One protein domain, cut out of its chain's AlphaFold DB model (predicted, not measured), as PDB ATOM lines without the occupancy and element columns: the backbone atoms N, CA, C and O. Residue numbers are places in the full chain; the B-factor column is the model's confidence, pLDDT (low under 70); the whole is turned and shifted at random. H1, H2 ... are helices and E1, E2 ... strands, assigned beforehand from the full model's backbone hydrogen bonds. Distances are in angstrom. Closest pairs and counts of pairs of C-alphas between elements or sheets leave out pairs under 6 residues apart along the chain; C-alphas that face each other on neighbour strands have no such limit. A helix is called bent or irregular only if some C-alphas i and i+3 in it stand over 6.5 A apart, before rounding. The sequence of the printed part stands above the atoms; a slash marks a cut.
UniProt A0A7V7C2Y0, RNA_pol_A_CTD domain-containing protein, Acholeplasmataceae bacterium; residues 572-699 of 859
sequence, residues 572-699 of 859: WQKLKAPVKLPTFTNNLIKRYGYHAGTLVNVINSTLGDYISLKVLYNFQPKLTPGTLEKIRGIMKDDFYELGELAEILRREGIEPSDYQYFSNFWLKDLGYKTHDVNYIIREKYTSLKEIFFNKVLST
ATOM      1  N   TRP A 572     -16.669 -37.977  30.214       96.50
ATOM      2  CA  TRP A 572     -16.690 -36.545  29.947       96.50
ATOM      3  C   TRP A 572     -15.445 -36.082  29.171       96.50
ATOM      4  O   TRP A 572     -15.586 -35.407  28.156       96.50
ATOM      5  N   GLN A 573     -14.245 -36.537  29.545       94.56
ATOM      6  CA  GLN A 573     -12.985 -36.244  28.843       94.56
ATOM      7  C   GLN A 573     -12.955 -36.784  27.402       94.56
ATOM      8  O   GLN A 573     -12.269 -36.234  26.545       94.56
ATOM      9  N   LYS A 574     -13.720 -37.844  27.106       95.00
ATOM     10  CA  LYS A 574     -13.861 -38.411  25.751       95.00
ATOM     11  C   LYS A 574     -14.800 -37.607  24.843       95.00
ATOM     12  O   LYS A 574     -14.893 -37.907  23.649       95.00
ATOM     13  N   LEU A 575     -15.531 -36.625  25.373       95.38
ATOM     14  CA  LEU A 575     -16.427 -35.797  24.571       95.38
ATOM     15  C   LEU A 575     -15.623 -34.895  23.629       95.38
ATOM     16  O   LEU A 575     -14.718 -34.174  24.043       95.38
ATOM     17  N   LYS A 576     -16.002 -34.902  22.347       93.44
ATOM     18  CA  LYS A 576     -15.407 -34.034  21.313       93.44
ATOM     19  C   LYS A 576     -16.136 -32.699  21.152       93.44
ATOM     20  O   LYS A 576     -15.595 -31.780  20.550       93.44
ATOM     21  N   ALA A 577     -17.358 -32.605  21.666       93.81
ATOM     22  CA  ALA A 577     -18.199 -31.418  21.613       93.81
ATOM     23  C   ALA A 577     -19.200 -31.430  22.784       93.81
ATOM     24  O   ALA A 577     -19.453 -32.506  23.347       93.81
ATOM     25  N   PRO A 578     -19.805 -30.275  23.123       95.38
ATOM     26  CA  PRO A 578     -20.877 -30.205  24.107       95.38
ATOM     27  C   PRO A 578     -22.044 -31.133  23.758       95.38
ATOM     28  O   PRO A 578     -22.409 -31.297  22.591       95.38
ATOM     29  N   VAL A 579     -22.655 -31.734  24.776       96.38
ATOM     30  CA  VAL A 579     -23.718 -32.732  24.613       96.38
ATOM     31  C   VAL A 579     -24.895 -32.422  25.527       96.38
ATOM     32  O   VAL A 579     -24.728 -31.929  26.639       96.38
ATOM     33  N   LYS A 580     -26.118 -32.736  25.092       94.12
ATOM     34  CA  LYS A 580     -27.293 -32.635  25.966       94.12
ATOM     35  C   LYS A 580     -27.118 -33.563  27.170       94.12
ATOM     36  O   LYS A 580     -26.828 -34.748  26.998       94.12
ATOM     37  N   LEU A 581     -27.361 -33.046  28.372       91.25
ATOM     38  CA  LEU A 581     -27.214 -33.791  29.622       91.25
ATOM     39  C   LEU A 581     -28.000 -35.122  29.606       91.25
ATOM     40  O   LEU A 581     -27.384 -36.149  29.880       91.25
ATOM     41  N   PRO A 582     -29.279 -35.181  29.163       91.44
ATOM     42  CA  PRO A 582     -29.999 -36.454  29.047       91.44
ATOM     43  C   PRO A 582     -29.329 -37.470  28.114       91.44
ATOM     44  O   PRO A 582     -29.366 -38.668  28.381       91.44
ATOM     45  N   THR A 583     -28.700 -37.015  27.028       94.06
ATOM     46  CA  THR A 583     -27.983 -37.894  26.094       94.06
ATOM     47  C   THR A 583     -26.751 -38.503  26.760       94.06
ATOM     48  O   THR A 583     -26.532 -39.708  26.648       94.06
ATOM     49  N   PHE A 584     -25.979 -37.703  27.499       94.62
ATOM     50  CA  PHE A 584     -24.832 -38.186  28.271       94.62
ATOM     51  C   PHE A 584     -25.256 -39.189  29.353       94.62
ATOM     52  O   PHE A 584     -24.735 -40.303  29.403       94.62
ATOM     53  N   THR A 585     -26.266 -38.839  30.154       92.88
ATOM     54  CA  THR A 585     -26.818 -39.703  31.206       92.88
ATOM     55  C   THR A 585     -27.317 -41.036  30.636       92.88
ATOM     56  O   THR A 585     -26.922 -42.094  31.120       92.88
ATOM     57  N   ASN A 586     -28.116 -41.016  29.564       93.56
ATOM     58  CA  ASN A 586     -28.655 -42.234  28.946       93.56
ATOM     59  C   ASN A 586     -27.559 -43.136  28.360       93.56
ATOM     60  O   ASN A 586     -27.667 -44.360  28.440       93.56
ATOM     61  N   ASN A 587     -26.490 -42.555  27.808       94.00
ATOM     62  CA  ASN A 587     -25.348 -43.322  27.313       94.00
ATOM     63  C   ASN A 587     -24.627 -44.066  28.443       94.00
ATOM     64  O   ASN A 587     -24.300 -45.241  28.275       94.00
ATOM     65  N   LEU A 588     -24.420 -43.423  29.596       94.06
ATOM     66  CA  LEU A 588     -23.817 -44.069  30.763       94.06
ATOM     67  C   LEU A 588     -24.726 -45.158  31.350       94.06
ATOM     68  O   LEU A 588     -24.252 -46.256  31.629       94.06
ATOM     69  N   ILE A 589     -26.037 -44.908  31.453       92.62
ATOM     70  CA  ILE A 589     -27.020 -45.928  31.869       92.62
ATOM     71  C   ILE A 589     -26.948 -47.151  30.956       92.62
ATOM     72  O   ILE A 589     -26.923 -48.282  31.437       92.62
ATOM     73  N   LYS A 590     -26.886 -46.938  29.638       92.50
ATOM     74  CA  LYS A 590     -26.823 -48.026  28.659       92.50
ATOM     75  C   LYS A 590     -25.512 -48.813  28.741       92.50
ATOM     76  O   LYS A 590     -25.554 -50.033  28.646       92.50
ATOM     77  N   ARG A 591     -24.371 -48.133  28.892       92.69
ATOM     78  CA  ARG A 591     -23.036 -48.759  28.894       92.69
ATOM     79  C   ARG A 591     -22.684 -49.451  30.205       92.69
ATOM     80  O   ARG A 591     -22.000 -50.460  30.163       92.69
ATOM     81  N   TYR A 592     -23.148 -48.919  31.333       93.62
ATOM     82  CA  TYR A 592     -22.715 -49.367  32.658       93.62
ATOM     83  C   TYR A 592     -23.861 -49.850  33.562       93.62
ATOM     84  O   TYR A 592     -23.623 -50.289  34.684       93.62
ATOM     85  N   GLY A 593     -25.119 -49.794  33.108       90.44
ATOM     86  CA  GLY A 593     -26.283 -50.334  33.832       90.44
ATOM     87  C   GLY A 593     -26.776 -49.481  35.003       90.44
ATOM     88  O   GLY A 593     -27.509 -49.967  35.859       90.44
ATOM     89  N   TYR A 594     -26.359 -48.223  35.064       90.62
ATOM     90  CA  TYR A 594     -26.607 -47.295  36.162       90.62
ATOM     91  C   TYR A 594     -28.086 -46.949  36.406       90.62
ATOM     92  O   TYR A 594     -28.882 -46.849  35.473       90.62
ATOM     93  N   HIS A 595     -28.450 -46.680  37.666       85.25
ATOM     94  CA  HIS A 595     -29.755 -46.110  38.013       85.25
ATOM     95  C   HIS A 595     -29.773 -44.591  37.772       85.25
ATOM     96  O   HIS A 595     -28.859 -43.883  38.200       85.25
ATOM     97  N   ALA A 596     -30.827 -44.081  37.124       80.62
ATOM     98  CA  ALA A 596     -30.912 -42.685  36.686       80.62
ATOM     99  C   ALA A 596     -30.775 -41.672  37.835       80.62
ATOM    100  O   ALA A 596     -30.025 -40.708  37.703       80.62
ATOM    101  N   GLY A 597     -31.448 -41.900  38.969       75.25
ATOM    102  CA  GLY A 597     -31.398 -40.981  40.113       75.25
ATOM    103  C   GLY A 597     -29.994 -40.861  40.714       75.25
ATOM    104  O   GLY A 597     -29.488 -39.757  40.904       75.25
ATOM    105  N   THR A 598     -29.332 -41.999  40.935       78.62
ATOM    106  CA  THR A 598     -27.965 -42.051  41.472       78.62
ATOM    107  C   THR A 598     -26.980 -41.380  40.522       78.62
ATOM    108  O   THR A 598     -26.173 -40.560  40.947       78.62
ATOM    109  N   LEU A 599     -27.086 -41.680  39.226       88.62
ATOM    110  CA  LEU A 599     -26.201 -41.127  38.208       88.62
ATOM    111  C   LEU A 599     -26.334 -39.604  38.083       88.62
ATOM    112  O   LEU A 599     -25.321 -38.919  37.994       88.62
ATOM    113  N   VAL A 600     -27.556 -39.062  38.087       85.31
ATOM    114  CA  VAL A 600     -27.777 -37.607  37.994       85.31
ATOM    115  C   VAL A 600     -27.132 -36.877  39.171       85.31
ATOM    116  O   VAL A 600     -26.477 -35.857  38.963       85.31
ATOM    117  N   ASN A 601     -27.253 -37.417  40.384       83.25
ATOM    118  CA  ASN A 601     -26.622 -36.828  41.565       83.25
ATOM    119  C   ASN A 601     -25.093 -36.824  41.453       83.25
ATOM    120  O   ASN A 601     -24.478 -35.789  41.698       83.25
ATOM    121  N   VAL A 602     -24.496 -37.941  41.020       89.25
ATOM    122  CA  VAL A 602     -23.041 -38.042  40.817       89.25
ATOM    123  C   VAL A 602     -22.575 -37.057  39.742       89.25
ATOM    124  O   VAL A 602     -21.648 -36.290  39.980       89.25
ATOM    125  N   ILE A 603     -23.254 -37.001  38.590       91.94
ATOM    126  CA  ILE A 603     -22.923 -36.052  37.515       91.94
ATOM    127  C   ILE A 603     -22.968 -34.608  38.027       91.94
ATOM    128  O   ILE A 603     -22.037 -33.853  37.764       91.94
ATOM    129  N   ASN A 604     -24.001 -34.226  38.779       86.81
ATOM    130  CA  ASN A 604     -24.109 -32.871  39.322       86.81
ATOM    131  C   ASN A 604     -22.996 -32.560  40.335       86.81
ATOM    132  O   ASN A 604     -22.442 -31.466  40.297       86.81
ATOM    133  N   SER A 605     -22.633 -33.510  41.207       87.56
ATOM    134  CA  SER A 605     -21.548 -33.309  42.177       87.56
ATOM    135  C   SER A 605     -20.158 -33.255  41.541       87.56
ATOM    136  O   SER A 605     -19.275 -32.590  42.068       87.56
ATOM    137  N   THR A 606     -19.956 -33.951  40.421       91.75
ATOM    138  CA  THR A 606     -18.640 -34.084  39.778       91.75
ATOM    139  C   THR A 606     -18.424 -33.054  38.668       91.75
ATOM    140  O   THR A 606     -17.325 -32.534  38.517       91.75
ATOM    141  N   LEU A 607     -19.463 -32.755  37.886       92.94
ATOM    142  CA  LEU A 607     -19.392 -31.935  36.671       92.94
ATOM    143  C   LEU A 607     -20.337 -30.724  36.710       92.94
ATOM    144  O   LEU A 607     -20.584 -30.126  35.666       92.94
ATOM    145  N   GLY A 608     -20.866 -30.344  37.878       89.62
ATOM    146  CA  GLY A 608     -21.827 -29.240  38.013       89.62
ATOM    147  C   GLY A 608     -21.367 -27.933  37.355       89.62
ATOM    148  O   GLY A 608     -22.144 -27.298  36.647       89.62
ATOM    149  N   ASP A 609     -20.082 -27.592  37.479       91.56
ATOM    150  CA  ASP A 609     -19.489 -26.382  36.884       91.56
ATOM    151  C   ASP A 609     -19.317 -26.453  35.354       91.56
ATOM    152  O   ASP A 609     -18.988 -25.452  34.714       91.56
ATOM    153  N   TYR A 610     -19.564 -27.611  34.745       93.25
ATOM    154  CA  TYR A 610     -19.538 -27.839  33.298       93.25
ATOM    155  C   TYR A 610     -20.943 -28.003  32.706       93.25
ATOM    156  O   TYR A 610     -21.078 -28.331  31.526       93.25
ATOM    157  N   ILE A 611     -21.995 -27.797  33.503       91.06
ATOM    158  CA  ILE A 611     -23.387 -27.943  33.078       91.06
ATOM    159  C   ILE A 611     -24.050 -26.569  33.029       91.06
ATOM    160  O   ILE A 611     -24.100 -25.846  34.018       91.06
ATOM    161  N   SER A 612     -24.630 -26.233  31.880       89.25
ATOM    162  CA  SER A 612     -25.411 -25.010  31.704       89.25
ATOM    163  C   SER A 612     -26.552 -25.259  30.730       89.25
ATOM    164  O   SER A 612     -26.357 -25.931  29.719       89.25
ATOM    165  N   LEU A 613     -27.762 -24.775  31.036       85.25
ATOM    166  CA  LEU A 613     -28.942 -24.922  30.166       85.25
ATOM    167  C   LEU A 613     -29.177 -26.371  29.678       85.25
ATOM    168  O   LEU A 613     -29.546 -26.617  28.530       85.25
ATOM    169  N   LYS A 614     -28.963 -27.355  30.566       86.88
ATOM    170  CA  LYS A 614     -29.068 -28.807  30.287       86.88
ATOM    171  C   LYS A 614     -28.093 -29.323  29.215       86.88
ATOM    172  O   LYS A 614     -28.325 -30.390  28.635       86.88
ATOM    173  N   VAL A 615     -26.999 -28.611  28.978       91.25
ATOM    174  CA  VAL A 615     -25.873 -29.022  28.134       91.25
ATOM    175  C   VAL A 615     -24.651 -29.232  29.025       91.25
ATOM    176  O   VAL A 615     -24.365 -28.411  29.891       91.25
ATOM    177  N   LEU A 616     -23.961 -30.352  28.826       94.00
ATOM    178  CA  LEU A 616     -22.679 -30.668  29.441       94.00
ATOM    179  C   LEU A 616     -21.561 -30.278  28.469       94.00
ATOM    180  O   LEU A 616     -21.512 -30.780  27.341       94.00
ATOM    181  N   TYR A 617     -20.673 -29.397  28.910       94.62
ATOM    182  CA  TYR A 617     -19.561 -28.861  28.132       94.62
ATOM    183  C   TYR A 617     -18.282 -29.637  28.422       94.62
ATOM    184  O   TYR A 617     -17.993 -29.949  29.571       94.62
ATOM    185  N   ASN A 618     -17.504 -29.944  27.387       93.94
ATOM    186  CA  ASN A 618     -16.266 -30.730  27.466       93.94
ATOM    187  C   ASN A 618     -14.998 -29.871  27.628       93.94
ATOM    188  O   ASN A 618     -13.892 -30.337  27.372       93.94
ATOM    189  N   PHE A 619     -15.157 -28.603  28.002       93.12
ATOM    190  CA  PHE A 619     -14.077 -27.642  28.193       93.12
ATOM    191  C   PHE A 619     -14.470 -26.642  29.281       93.12
ATOM    192  O   PHE A 619     -15.654 -26.380  29.464       93.12
ATOM    193  N   GLN A 620     -13.485 -26.076  29.978       93.06
ATOM    194  CA  GLN A 620     -13.690 -24.988  30.939       93.06
ATOM    195  C   GLN A 620     -13.977 -23.671  30.195       93.06
ATOM    196  O   GLN A 620     -13.292 -23.402  29.200       93.06
ATOM    197  N   PRO A 621     -14.933 -22.833  30.649       92.56
ATOM    198  CA  PRO A 621     -15.261 -21.603  29.961       92.56
ATOM    199  C   PRO A 621     -14.134 -20.580  30.152       92.56
ATOM    200  O   PRO A 621     -13.543 -20.479  31.229       92.56
ATOM    201  N   LYS A 622     -13.848 -19.803  29.111       85.69
ATOM    202  CA  LYS A 622     -12.868 -18.719  29.097       85.69
ATOM    203  C   LYS A 622     -13.579 -17.406  28.812       85.69
ATOM    204  O   LYS A 622     -14.254 -17.285  27.794       85.69
ATOM    205  N   LEU A 623     -13.367 -16.423  29.681       88.75
ATOM    206  CA  LEU A 623     -13.748 -15.032  29.455       88.75
ATOM    207  C   LEU A 623     -12.491 -14.181  29.322       88.75
ATOM    208  O   LEU A 623     -11.524 -14.364  30.062       88.75
ATOM    209  N   THR A 624     -12.517 -13.209  28.412       89.00
ATOM    210  CA  THR A 624     -11.493 -12.160  28.412       89.00
ATOM    211  C   THR A 624     -11.715 -11.221  29.605       89.00
ATOM    212  O   THR A 624     -12.872 -10.995  29.979       89.00
ATOM    213  N   PRO A 625     -10.662 -10.610  30.186       88.31
ATOM    214  CA  PRO A 625     -10.826  -9.628  31.262       88.31
ATOM    215  C   PRO A 625     -11.758  -8.467  30.880       88.31
ATOM    216  O   PRO A 625     -12.554  -8.014  31.696       88.31
ATOM    217  N   GLY A 626     -11.720  -8.031  29.614       89.94
ATOM    218  CA  GLY A 626     -12.621  -6.997  29.100       89.94
ATOM    219  C   GLY A 626     -14.089  -7.435  29.081       89.94
ATOM    220  O   GLY A 626     -14.960  -6.665  29.480       89.94
ATOM    221  N   THR A 627     -14.378  -8.674  28.669       91.62
ATOM    222  CA  THR A 627     -15.735  -9.243  28.727       91.62
ATOM    223  C   THR A 627     -16.207  -9.389  30.173       91.62
ATOM    224  O   THR A 627     -17.338  -9.021  30.477       91.62
ATOM    225  N   LEU A 628     -15.345  -9.872  31.074       91.88
ATOM    226  CA  LEU A 628     -15.663 -10.027  32.496       91.88
ATOM    227  C   LEU A 628     -16.089  -8.689  33.127       91.88
ATOM    228  O   LEU A 628     -17.122  -8.626  33.790       91.88
ATOM    229  N   GLU A 629     -15.344  -7.611  32.867       91.00
ATOM    230  CA  GLU A 629     -15.678  -6.276  33.380       91.00
ATOM    231  C   GLU A 629     -16.965  -5.709  32.768       91.00
ATOM    232  O   GLU A 629     -17.779  -5.121  33.486       91.00
ATOM    233  N   LYS A 630     -17.233  -5.958  31.477       93.31
ATOM    234  CA  LYS A 630     -18.534  -5.619  30.877       93.31
ATOM    235  C   LYS A 630     -19.680  -6.350  31.582       93.31
ATOM    236  O   LYS A 630     -20.647  -5.713  31.990       93.31
ATOM    237  N   ILE A 631     -19.552  -7.662  31.799       94.38
ATOM    238  CA  ILE A 631     -20.573  -8.464  32.493       94.38
ATOM    239  C   ILE A 631     -20.755  -7.987  33.942       94.38
ATOM    240  O   ILE A 631     -21.891  -7.874  34.402       94.38
ATOM    241  N   ARG A 632     -19.679  -7.616  34.651       93.62
ATOM    242  CA  ARG A 632     -19.745  -6.995  35.991       93.62
ATOM    243  C   ARG A 632     -20.556  -5.694  35.978       93.62
ATOM    244  O   ARG A 632     -21.296  -5.391  36.923       93.62
ATOM    245  N   GLY A 633     -20.427  -4.917  34.905       92.12
ATOM    246  CA  GLY A 633     -21.223  -3.725  34.622       92.12
ATOM    247  C   GLY A 633     -22.715  -4.008  34.420       92.12
ATOM    248  O   GLY A 633     -23.523  -3.167  34.792       92.12
ATOM    249  N   ILE A 634     -23.076  -5.195  33.929       94.38
ATOM    250  CA  ILE A 634     -24.453  -5.594  33.584       94.38
ATOM    251  C   ILE A 634     -25.158  -6.312  34.748       94.38
ATOM    252  O   ILE A 634     -26.312  -6.024  35.061       94.38
ATOM    253  N   MET A 635     -24.474  -7.244  35.422       94.00
ATOM    254  CA  MET A 635     -25.062  -8.084  36.472       94.00
ATOM    255  C   MET A 635     -25.226  -7.328  37.801       94.00
ATOM    256  O   MET A 635     -24.314  -7.280  38.634       94.00
ATOM    257  N   LYS A 636     -26.412  -6.758  38.031       91.94
ATOM    258  CA  LYS A 636     -26.765  -5.988  39.239       91.94
ATOM    259  C   LYS A 636     -27.795  -6.653  40.151       91.94
ATOM    260  O   LYS A 636     -27.759  -6.390  41.355       91.94
ATOM    261  N   ASP A 637     -28.665  -7.507  39.631       94.12
ATOM    262  CA  ASP A 637     -29.727  -8.149  40.406       94.12
ATOM    263  C   ASP A 637     -29.183  -9.211  41.362       94.12
ATOM    264  O   ASP A 637     -28.111  -9.772  41.171       94.12
ATOM    265  N   ASP A 638     -29.951  -9.536  42.398       94.94
ATOM    266  CA  ASP A 638     -29.585 -10.599  43.339       94.94
ATOM    267  C   ASP A 638     -29.674 -12.011  42.738       94.94
ATOM    268  O   ASP A 638     -29.046 -12.939  43.256       94.94
ATOM    269  N   PHE A 639     -30.444 -12.176  41.658       95.88
ATOM    270  CA  PHE A 639     -30.577 -13.431  40.931       95.88
ATOM    271  C   PHE A 639     -30.869 -13.215  39.446       95.88
ATOM    272  O   PHE A 639     -31.382 -12.170  39.038       95.88
ATOM    273  N   TYR A 640     -30.606 -14.250  38.658       94.88
ATOM    274  CA  TYR A 640     -30.907 -14.317  37.237       94.88
ATOM    275  C   TYR A 640     -31.395 -15.710  36.855       94.88
ATOM    276  O   TYR A 640     -30.815 -16.708  37.281       94.88
ATOM    277  N   GLU A 641     -32.436 -15.778  36.029       92.75
ATOM    278  CA  GLU A 641     -32.734 -16.990  35.265       92.75
ATOM    279  C   GLU A 641     -31.738 -17.084  34.096       92.75
ATOM    280  O   GLU A 641     -31.381 -16.065  33.504       92.75
ATOM    281  N   LEU A 642     -31.224 -18.279  33.793       90.38
ATOM    282  CA  LEU A 642     -30.146 -18.440  32.809       90.38
ATOM    283  C   LEU A 642     -30.552 -17.967  31.406       90.38
ATOM    284  O   LEU A 642     -29.747 -17.333  30.723       90.38
ATOM    285  N   GLY A 643     -31.781 -18.259  30.973       88.62
ATOM    286  CA  GLY A 643     -32.327 -17.773  29.707       88.62
ATOM    287  C   GLY A 643     -32.440 -16.248  29.676       88.62
ATOM    288  O   GLY A 643     -31.966 -15.616  28.737       88.62
ATOM    289  N   GLU A 644     -32.996 -15.645  30.725       91.62
ATOM    290  CA  GLU A 644     -33.071 -14.192  30.900       91.62
ATOM    291  C   GLU A 644     -31.688 -13.534  30.818       91.62
ATOM    292  O   GLU A 644     -31.517 -12.567  30.077       91.62
ATOM    293  N   LEU A 645     -30.695 -14.052  31.545       93.31
ATOM    294  CA  LEU A 645     -29.349 -13.487  31.529       93.31
ATOM    295  C   LEU A 645     -28.715 -13.590  30.142       93.31
ATOM    296  O   LEU A 645     -28.092 -12.630  29.702       93.31
ATOM    297  N   ALA A 646     -28.904 -14.707  29.433       92.25
ATOM    298  CA  ALA A 646     -28.413 -14.850  28.064       92.25
ATOM    299  C   ALA A 646     -28.993 -13.772  27.134       92.25
ATOM    300  O   ALA A 646     -28.260 -13.191  26.336       92.25
ATOM    301  N   GLU A 647     -30.285 -13.459  27.266       92.62
ATOM    302  CA  GLU A 647     -30.921 -12.387  26.494       92.62
ATOM    303  C   GLU A 647     -30.415 -10.993  26.887       92.62
ATOM    304  O   GLU A 647     -30.221 -10.148  26.014       92.62
ATOM    305  N   ILE A 648     -30.177 -10.741  28.180       94.12
ATOM    306  CA  ILE A 648     -29.599  -9.475  28.657       94.12
ATOM    307  C   ILE A 648     -28.194  -9.285  28.076       94.12
ATOM    308  O   ILE A 648     -27.909  -8.237  27.506       94.12
ATOM    309  N   LEU A 649     -27.333 -10.303  28.168       94.62
ATOM    310  CA  LEU A 649     -25.967 -10.243  27.643       94.62
ATOM    311  C   LEU A 649     -25.951 -10.006  26.130       94.62
ATOM    312  O   LEU A 649     -25.225  -9.128  25.663       94.62
ATOM    313  N   ARG A 650     -26.811 -10.703  25.376       94.12
ATOM    314  CA  ARG A 650     -26.916 -10.522  23.922       94.12
ATOM    315  C   ARG A 650     -27.305  -9.091  23.546       94.12
ATOM    316  O   ARG A 650     -26.737  -8.522  22.619       94.12
ATOM    317  N   ARG A 651     -28.246  -8.479  24.276       94.38
ATOM    318  CA  ARG A 651     -28.662  -7.080  24.045       94.38
ATOM    319  C   ARG A 651     -27.536  -6.074  24.278       94.38
ATOM    320  O   ARG A 651     -27.498  -5.057  23.599       94.38
ATOM    321  N   GLU A 652     -26.618  -6.384  25.185       93.06
ATOM    322  CA  GLU A 652     -25.438  -5.569  25.501       93.06
ATOM    323  C   GLU A 652     -24.223  -5.903  24.609       93.06
ATOM    324  O   GLU A 652     -23.096  -5.483  24.880       93.06
ATOM    325  N   GLY A 653     -24.436  -6.665  23.527       92.12
ATOM    326  CA  GLY A 653     -23.405  -7.017  22.551       92.12
ATOM    327  C   GLY A 653     -22.414  -8.074  23.041       92.12
ATOM    328  O   GLY A 653     -21.274  -8.089  22.578       92.12
ATOM    329  N   ILE A 654     -22.820  -8.915  23.996       93.50
ATOM    330  CA  ILE A 654     -22.041 -10.051  24.497       93.50
ATOM    331  C   ILE A 654     -22.708 -11.334  24.006       93.50
ATOM    332  O   ILE A 654     -23.762 -11.744  24.500       93.50
ATOM    333  N   GLU A 655     -22.089 -11.980  23.028       91.31
ATOM    334  CA  GLU A 655     -22.609 -13.199  22.421       91.31
ATOM    335  C   GLU A 655     -22.248 -14.441  23.254       91.31
ATOM    336  O   GLU A 655     -21.260 -14.440  23.995       91.31
ATOM    337  N   PRO A 656     -22.987 -15.559  23.112       87.81
ATOM    338  CA  PRO A 656     -22.648 -16.821  23.766       87.81
ATOM    339  C   PRO A 656     -21.208 -17.288  23.541       87.81
ATOM    340  O   PRO A 656     -20.663 -17.974  24.394       87.81
ATOM    341  N   SER A 657     -20.558 -16.911  22.436       89.00
ATOM    342  CA  SER A 657     -19.139 -17.200  22.199       89.00
ATOM    343  C   SER A 657     -18.184 -16.464  23.145       89.00
ATOM    344  O   SER A 657     -17.099 -16.980  23.403       89.00
ATOM    345  N   ASP A 658     -18.576 -15.301  23.676       91.19
ATOM    346  CA  ASP A 658     -17.727 -14.445  24.516       91.19
ATOM    347  C   ASP A 658     -17.623 -14.942  25.961       91.19
ATOM    348  O   ASP A 658     -16.619 -14.693  26.631       91.19
ATOM    349  N   TYR A 659     -18.663 -15.633  26.442       90.75
ATOM    350  CA  TYR A 659     -18.699 -16.240  27.777       90.75
ATOM    351  C   TYR A 659     -18.777 -17.773  27.762       90.75
ATOM    352  O   TYR A 659     -18.628 -18.417  28.801       90.75
ATOM    353  N   GLN A 660     -18.991 -18.355  26.580       92.56
ATOM    354  CA  GLN A 660     -19.156 -19.776  26.265       92.56
ATOM    355  C   GLN A 660     -20.382 -20.434  26.912       92.56
ATOM    356  O   GLN A 660     -21.247 -20.959  26.209       92.56
ATOM    357  N   TYR A 661     -20.464 -20.426  28.242       92.62
ATOM    358  CA  TYR A 661     -21.606 -20.905  29.013       92.62
ATOM    359  C   TYR A 661     -21.567 -20.383  30.455       92.62
ATOM    360  O   TYR A 661     -20.520 -19.976  30.963       92.62
ATOM    361  N   PHE A 662     -22.715 -20.399  31.137       92.50
ATOM    362  CA  PHE A 662     -22.789 -19.972  32.536       92.50
ATOM    363  C   PHE A 662     -22.161 -21.007  33.459       92.50
ATOM    364  O   PHE A 662     -22.599 -22.158  33.469       92.50
ATOM    365  N   SER A 663     -21.161 -20.591  34.235       92.38
ATOM    366  CA  SER A 663     -20.411 -21.473  35.123       92.38
ATOM    367  C   SER A 663     -19.829 -20.733  36.321       92.38
ATOM    368  O   SER A 663     -19.420 -19.576  36.217       92.38
ATOM    369  N   ASN A 664     -19.703 -21.443  37.445       91.94
ATOM    370  CA  ASN A 664     -19.020 -20.939  38.632       91.94
ATOM    371  C   ASN A 664     -17.547 -20.582  38.387       91.94
ATOM    372  O   ASN A 664     -16.994 -19.834  39.185       91.94
ATOM    373  N   PHE A 665     -16.921 -21.051  37.299       92.81
ATOM    374  CA  PHE A 665     -15.543 -20.680  36.958       92.81
ATOM    375  C   PHE A 665     -15.332 -19.174  36.796       92.81
ATOM    376  O   PHE A 665     -14.257 -18.698  37.128       92.81
ATOM    377  N   TRP A 666     -16.332 -18.439  36.305       92.25
ATOM    378  CA  TRP A 666     -16.254 -16.982  36.150       92.25
ATOM    379  C   TRP A 666     -17.338 -16.241  36.940       92.25
ATOM    380  O   TRP A 666     -17.182 -15.060  37.238       92.25
ATOM    381  N   LEU A 667     -18.434 -16.907  37.330       93.44
ATOM    382  CA  LEU A 667     -19.465 -16.279  38.166       93.44
ATOM    383  C   LEU A 667     -18.935 -15.906  39.557       93.44
ATOM    384  O   LEU A 667     -19.310 -14.853  40.077       93.44
ATOM    385  N   LYS A 668     -18.033 -16.720  40.125       92.69
ATOM    386  CA  LYS A 668     -17.406 -16.452  41.430       92.69
ATOM    387  C   LYS A 668     -16.642 -15.127  41.432       92.69
ATOM    388  O   LYS A 668     -16.800 -14.329  42.350       92.69
ATOM    389  N   ASP A 669     -15.933 -14.817  40.345       90.94
ATOM    390  CA  ASP A 669     -15.208 -13.546  40.180       90.94
ATOM    391  C   ASP A 669     -16.139 -12.320  40.127       90.94
ATOM    392  O   ASP A 669     -15.711 -11.173  40.309       90.94
ATOM    393  N   LEU A 670     -17.431 -12.549  39.881       93.19
ATOM    394  CA  LEU A 670     -18.489 -11.542  39.882       93.19
ATOM    395  C   LEU A 670     -19.296 -11.518  41.195       93.19
ATOM    396  O   LEU A 670     -20.184 -10.675  41.340       93.19
ATOM    397  N   GLY A 671     -19.003 -12.405  42.152       94.31
ATOM    398  CA  GLY A 671     -19.750 -12.558  43.405       94.31
ATOM    399  C   GLY A 671     -21.082 -13.298  43.242       94.31
ATOM    400  O   GLY A 671     -22.027 -13.056  44.005       94.31
ATOM    401  N   TYR A 672     -21.180 -14.178  42.241       95.69
ATOM    402  CA  TYR A 672     -22.347 -15.011  41.958       95.69
ATOM    403  C   TYR A 672     -21.995 -16.502  41.941       95.69
ATOM    404  O   TYR A 672     -20.858 -16.900  41.715       95.69
ATOM    405  N   LYS A 673     -23.013 -17.342  42.126       93.06
ATOM    406  CA  LYS A 673     -22.928 -18.799  42.001       93.06
ATOM    407  C   LYS A 673     -24.181 -19.362  41.342       93.06
ATOM    408  O   LYS A 673     -25.260 -18.771  41.421       93.06
ATOM    409  N   THR A 674     -24.059 -20.530  40.728       90.25
ATOM    410  CA  THR A 674     -25.216 -21.326  40.317       90.25
ATOM    411  C   THR A 674     -25.990 -21.796  41.556       90.25
ATOM    412  O   THR A 674     -25.402 -22.148  42.580       90.25
ATOM    413  N   HIS A 675     -27.323 -21.754  41.495       85.25
ATOM    414  CA  HIS A 675     -28.205 -22.247  42.561       85.25
ATOM    415  C   HIS A 675     -28.831 -23.591  42.185       85.25
ATOM    416  O   HIS A 675     -28.782 -24.546  42.957       85.25
ATOM    417  N   ASP A 676     -29.385 -23.663  40.977       76.69
ATOM    418  CA  ASP A 676     -29.863 -24.883  40.340       76.69
ATOM    419  C   ASP A 676     -29.551 -24.830  38.830       76.69
ATOM    420  O   ASP A 676     -28.821 -23.958  38.361       76.69
ATOM    421  N   VAL A 677     -30.103 -25.764  38.051       71.25
ATOM    422  CA  VAL A 677     -29.866 -25.848  36.595       71.25
ATOM    423  C   VAL A 677     -30.410 -24.658  35.789       71.25
ATOM    424  O   VAL A 677     -30.116 -24.577  34.597       71.25
ATOM    425  N   ASN A 678     -31.212 -23.773  36.392       82.31
ATOM    426  CA  ASN A 678     -31.880 -22.655  35.723       82.31
ATOM    427  C   ASN A 678     -31.564 -21.281  36.336       82.31
ATOM    428  O   ASN A 678     -31.904 -20.279  35.711       82.31
ATOM    429  N   TYR A 679     -30.939 -21.203  37.516       91.19
ATOM    430  CA  TYR A 679     -30.743 -19.934  38.221       91.19
ATOM    431  C   TYR A 679     -29.309 -19.688  38.693       91.19
ATOM    432  O   TYR A 679     -28.619 -20.575  39.199       91.19
ATOM    433  N   ILE A 680     -28.911 -18.420  38.608       94.12
ATOM    434  CA  ILE A 680     -27.718 -17.840  39.229       94.12
ATOM    435  C   ILE A 680     -28.177 -16.916  40.352       94.12
ATOM    436  O   ILE A 680     -29.121 -16.147  40.171       94.12
ATOM    437  N   ILE A 681     -27.499 -16.952  41.495       96.06
ATOM    438  CA  ILE A 681     -27.755 -16.065  42.635       96.06
ATOM    439  C   ILE A 681     -26.455 -15.437  43.133       96.06
ATOM    440  O   ILE A 681     -25.375 -15.994  42.930       96.06
ATOM    441  N   ARG A 682     -26.535 -14.290  43.813       95.62
ATOM    442  CA  ARG A 682     -25.375 -13.737  44.531       95.62
ATOM    443  C   ARG A 682     -24.890 -14.712  45.598       95.62
ATOM    444  O   ARG A 682     -25.698 -15.312  46.307       95.62
ATOM    445  N   GLU A 683     -23.575 -14.811  45.768       93.56
ATOM    446  CA  GLU A 683     -22.957 -15.795  46.667       93.56
ATOM    447  C   GLU A 683     -23.427 -15.691  48.118       93.56
ATOM    448  O   GLU A 683     -23.576 -16.724  48.777       93.56
ATOM    449  N   LYS A 684     -23.708 -14.463  48.578       93.75
ATOM    450  CA  LYS A 684     -24.176 -14.171  49.940       93.75
ATOM    451  C   LYS A 684     -25.515 -14.822  50.297       93.75
ATOM    452  O   LYS A 684     -25.798 -14.956  51.478       93.75
ATOM    453  N   TYR A 685     -26.321 -15.214  49.309       93.81
ATOM    454  CA  TYR A 685     -27.604 -15.871  49.546       93.81
ATOM    455  C   TYR A 685     -27.497 -17.386  49.373       93.81
ATOM    456  O   TYR A 685     -26.723 -17.913  48.566       93.81
ATOM    457  N   THR A 686     -28.310 -18.108  50.128       91.44
ATOM    458  CA  THR A 686     -28.401 -19.571  50.091       91.44
ATOM    459  C   THR A 686     -29.488 -20.063  49.141       91.44
ATOM    460  O   THR A 686     -29.386 -21.173  48.619       91.44
ATOM    461  N   SER A 687     -30.518 -19.247  48.882       93.56
ATOM    462  CA  SER A 687     -31.663 -19.639  48.057       93.56
ATOM    463  C   SER A 687     -32.419 -18.463  47.436       93.56
ATOM    464  O   SER A 687     -32.345 -17.331  47.910       93.56
ATOM    465  N   LEU A 688     -33.234 -18.755  46.416       94.19
ATOM    466  CA  LEU A 688     -34.203 -17.793  45.872       94.19
ATOM    467  C   LEU A 688     -35.260 -17.367  46.906       94.19
ATOM    468  O   LEU A 688     -35.724 -16.227  46.857       94.19
ATOM    469  N   LYS A 689     -35.620 -18.254  47.851       94.75
ATOM    470  CA  LYS A 689     -36.566 -17.940  48.938       94.75
ATOM    471  C   LYS A 689     -36.023 -16.802  49.791       94.75
ATOM    472  O   LYS A 689     -36.727 -15.830  50.029       94.75
ATOM    473  N   GLU A 690     -34.765 -16.915  50.206       95.25
ATOM    474  CA  GLU A 690     -34.084 -15.911  51.025       95.25
ATOM    475  C   GLU A 690     -34.032 -14.547  50.327       95.25
ATOM    476  O   GLU A 690     -34.364 -13.533  50.934       95.25
ATOM    477  N   ILE A 691     -33.695 -14.521  49.032       95.25
ATOM    478  CA  ILE A 691     -33.667 -13.288  48.231       95.25
ATOM    479  C   ILE A 691     -35.041 -12.619  48.213       95.25
ATOM    480  O   ILE A 691     -35.157 -11.428  48.500       95.25
ATOM    481  N   PHE A 692     -36.081 -13.387  47.881       95.88
ATOM    482  CA  PHE A 692     -37.442 -12.870  47.807       95.88
ATOM    483  C   PHE A 692     -37.929 -12.377  49.175       95.88
ATOM    484  O   PHE A 692     -38.467 -11.278  49.278       95.88
ATOM    485  N   PHE A 693     -37.677 -13.141  50.241       96.69
ATOM    486  CA  PHE A 693     -38.080 -12.787  51.603       96.69
ATOM    487  C   PHE A 693     -37.378 -11.515  52.073       96.69
ATOM    488  O   PHE A 693     -38.047 -10.609  52.555       96.69
ATOM    489  N   ASN A 694     -36.064 -11.393  51.874       95.06
ATOM    490  CA  ASN A 694     -35.323 -10.197  52.268       95.06
ATOM    491  C   ASN A 694     -35.851  -8.941  51.563       95.06
ATOM    492  O   ASN A 694     -36.027  -7.908  52.208       95.06
ATOM    493  N   LYS A 695     -36.170  -9.031  50.264       94.25
ATOM    494  CA  LYS A 695     -36.773  -7.919  49.515       94.25
ATOM    495  C   LYS A 695     -38.130  -7.526  50.090       94.25
ATOM    496  O   LYS A 695     -38.318  -6.364  50.447       94.25
ATOM    497  N   VAL A 696     -39.036  -8.493  50.241       95.19
ATOM    498  CA  VAL A 696     -40.380  -8.253  50.785       95.19
ATOM    499  C   VAL A 696     -40.300  -7.641  52.182       95.19
ATOM    500  O   VAL A 696     -40.919  -6.613  52.439       95.19
ATOM    501  N   LEU A 697     -39.492  -8.230  53.068       94.88
ATOM    502  CA  LEU A 697     -39.439  -7.860  54.481       94.88
ATOM    503  C   LEU A 697     -38.669  -6.562  54.759       94.88
ATOM    504  O   LEU A 697     -38.820  -5.985  55.832       94.88
ATOM    505  N   SER A 698     -37.883  -6.074  53.796       93.75
ATOM    506  CA  SER A 698     -37.180  -4.788  53.893       93.75
ATOM    507  C   SER A 698     -38.066  -3.563  53.636       93.75
ATOM    508  O   SER A 698     -37.624  -2.432  53.837       93.75
ATOM    509  N   THR A 699     -39.312  -3.766  53.200       93.62
ATOM    510  CA  THR A 699     -40.266  -2.689  52.905       93.62
ATOM    511  C   THR A 699     -41.583  -2.914  53.641       93.62
ATOM    512  O   THR A 699     -41.939  -4.044  53.970       93.62
TER     513      THR A 699
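AT A GLANCE: This is residues 572 to 699 of the 859 residues of the protein "RNA_pol_A_CTD domain-containing protein" of Acholeplasmataceae bacterium (UniProt A0A7V7C2Y0). The domain has two lobes along one long axis: a smaller one, in which H1 and H2 meet near their link as a V, and a larger one built on a small sheet of three short strands, with H4 and H6 on the sheet and H3 and H5 next to those helices. The last helix, H7, is at the other end of the long axis from H1 and only grazes the sheet, and residues 611 to 624, with no named element, run from the first lobe to the second. The printed part has 128 residues with seven named helices and three named strands, in the order H1 H2 H3 E1 H4 H5 H6 E2 E3 H7; the sheet's order is E1 E3 E2, all antiparallel, and the class is mostly helix. The whole is only just compact, close to loose, with a radius of gyration of the C-alphas of 16.3 A, and its spans of 53 by 35 by 21 A are only just elongated.

IN THESE COORDINATES: The sheet is made of E1, residues 639 to 641, E3, residues 679 to 682, and E2, residues 672 to 674; E3 is 10.3 A long. H4 is residues 642 to 651, 14.4 A, and H6 is residues 664 to 670, 9.5 A. H6 is neither bent nor irregular, but only just: C-alphas 665 and 668 are 6.4 A apart. H3 is residues 625 to 634, 14.4 A, and H5 is residues 656 to 659. H7, residues 688 to 697, is 14.1 A long and ends at C-alpha 697 (-39.439, -7.860, 54.481). H1, residues 581 to 592, is 16.5 A long and begins at C-alpha 581 (-27.214, -33.791, 29.622). H2, residues 596 to 610, is 19.0 A long and irregular: C-alphas 606 and 609 are 8.3 A apart.

HOW THE PARTS SIT: E3 is the inner strand of the sheet. It is antiparallel to E1 at 166 degrees, with N 640 and O 680 within hydrogen-bond range at 2.8 A. E2 and E3 form a hairpin at 150 degrees, with N 673 and O 681 at 2.8 A. H4 is on the sheet; its closest C-alphas to E3 are those of Leu 642 and Tyr 679, 5.6 A apart. H6 is on the sheet too, over none of its strands, at a height over the sheet of 4.3 A, only just above the sheet's level. H7 only grazes the sheet with residues 688 to 692. H3 is close to H6 but not clearly touching, the closest C-alphas being those of Arg 632 and Leu 670, 6.1 A apart. H3 is likewise close to H5 but not clearly touching, at Thr 627 and Asp 658, whose C-alphas are the closest at 7.0 A. H2 is close to H6 but not clearly touching, with the closest C-alphas those of Asp 609 and Asn 664, 5.7 A apart. H1 touches H2 with residues 585 to 589 alone, at a steep tilt of 54 degrees, opposite ways; the closest C-alphas are those of Ile 589 and Ala 596, 7.0 A apart. H1 and H7 are apart. Every O i to N i+4 pair is within hydrogen-bond range in H1, H3, H4 and H7; the count is 9 of 11 in H2 and 1 of 3 in H6, where 2 of 4 O i to N i+3 pairs are within range, and H5 is too short for an O i to N i+4 pair.

THE WHOLE: The two C-alphas farthest apart are those of Arg 591 and Thr 699, 54.7 A. The link from H2 to H3 is long, with 14 residues; the other links are tight. In it residues 615 to 616 pair, antiparallel, with residues 579 to 580 and with residues 611 to 612. The printed part has no cut. Its mean pLDDT is 91.7, and no printed residue is under 70.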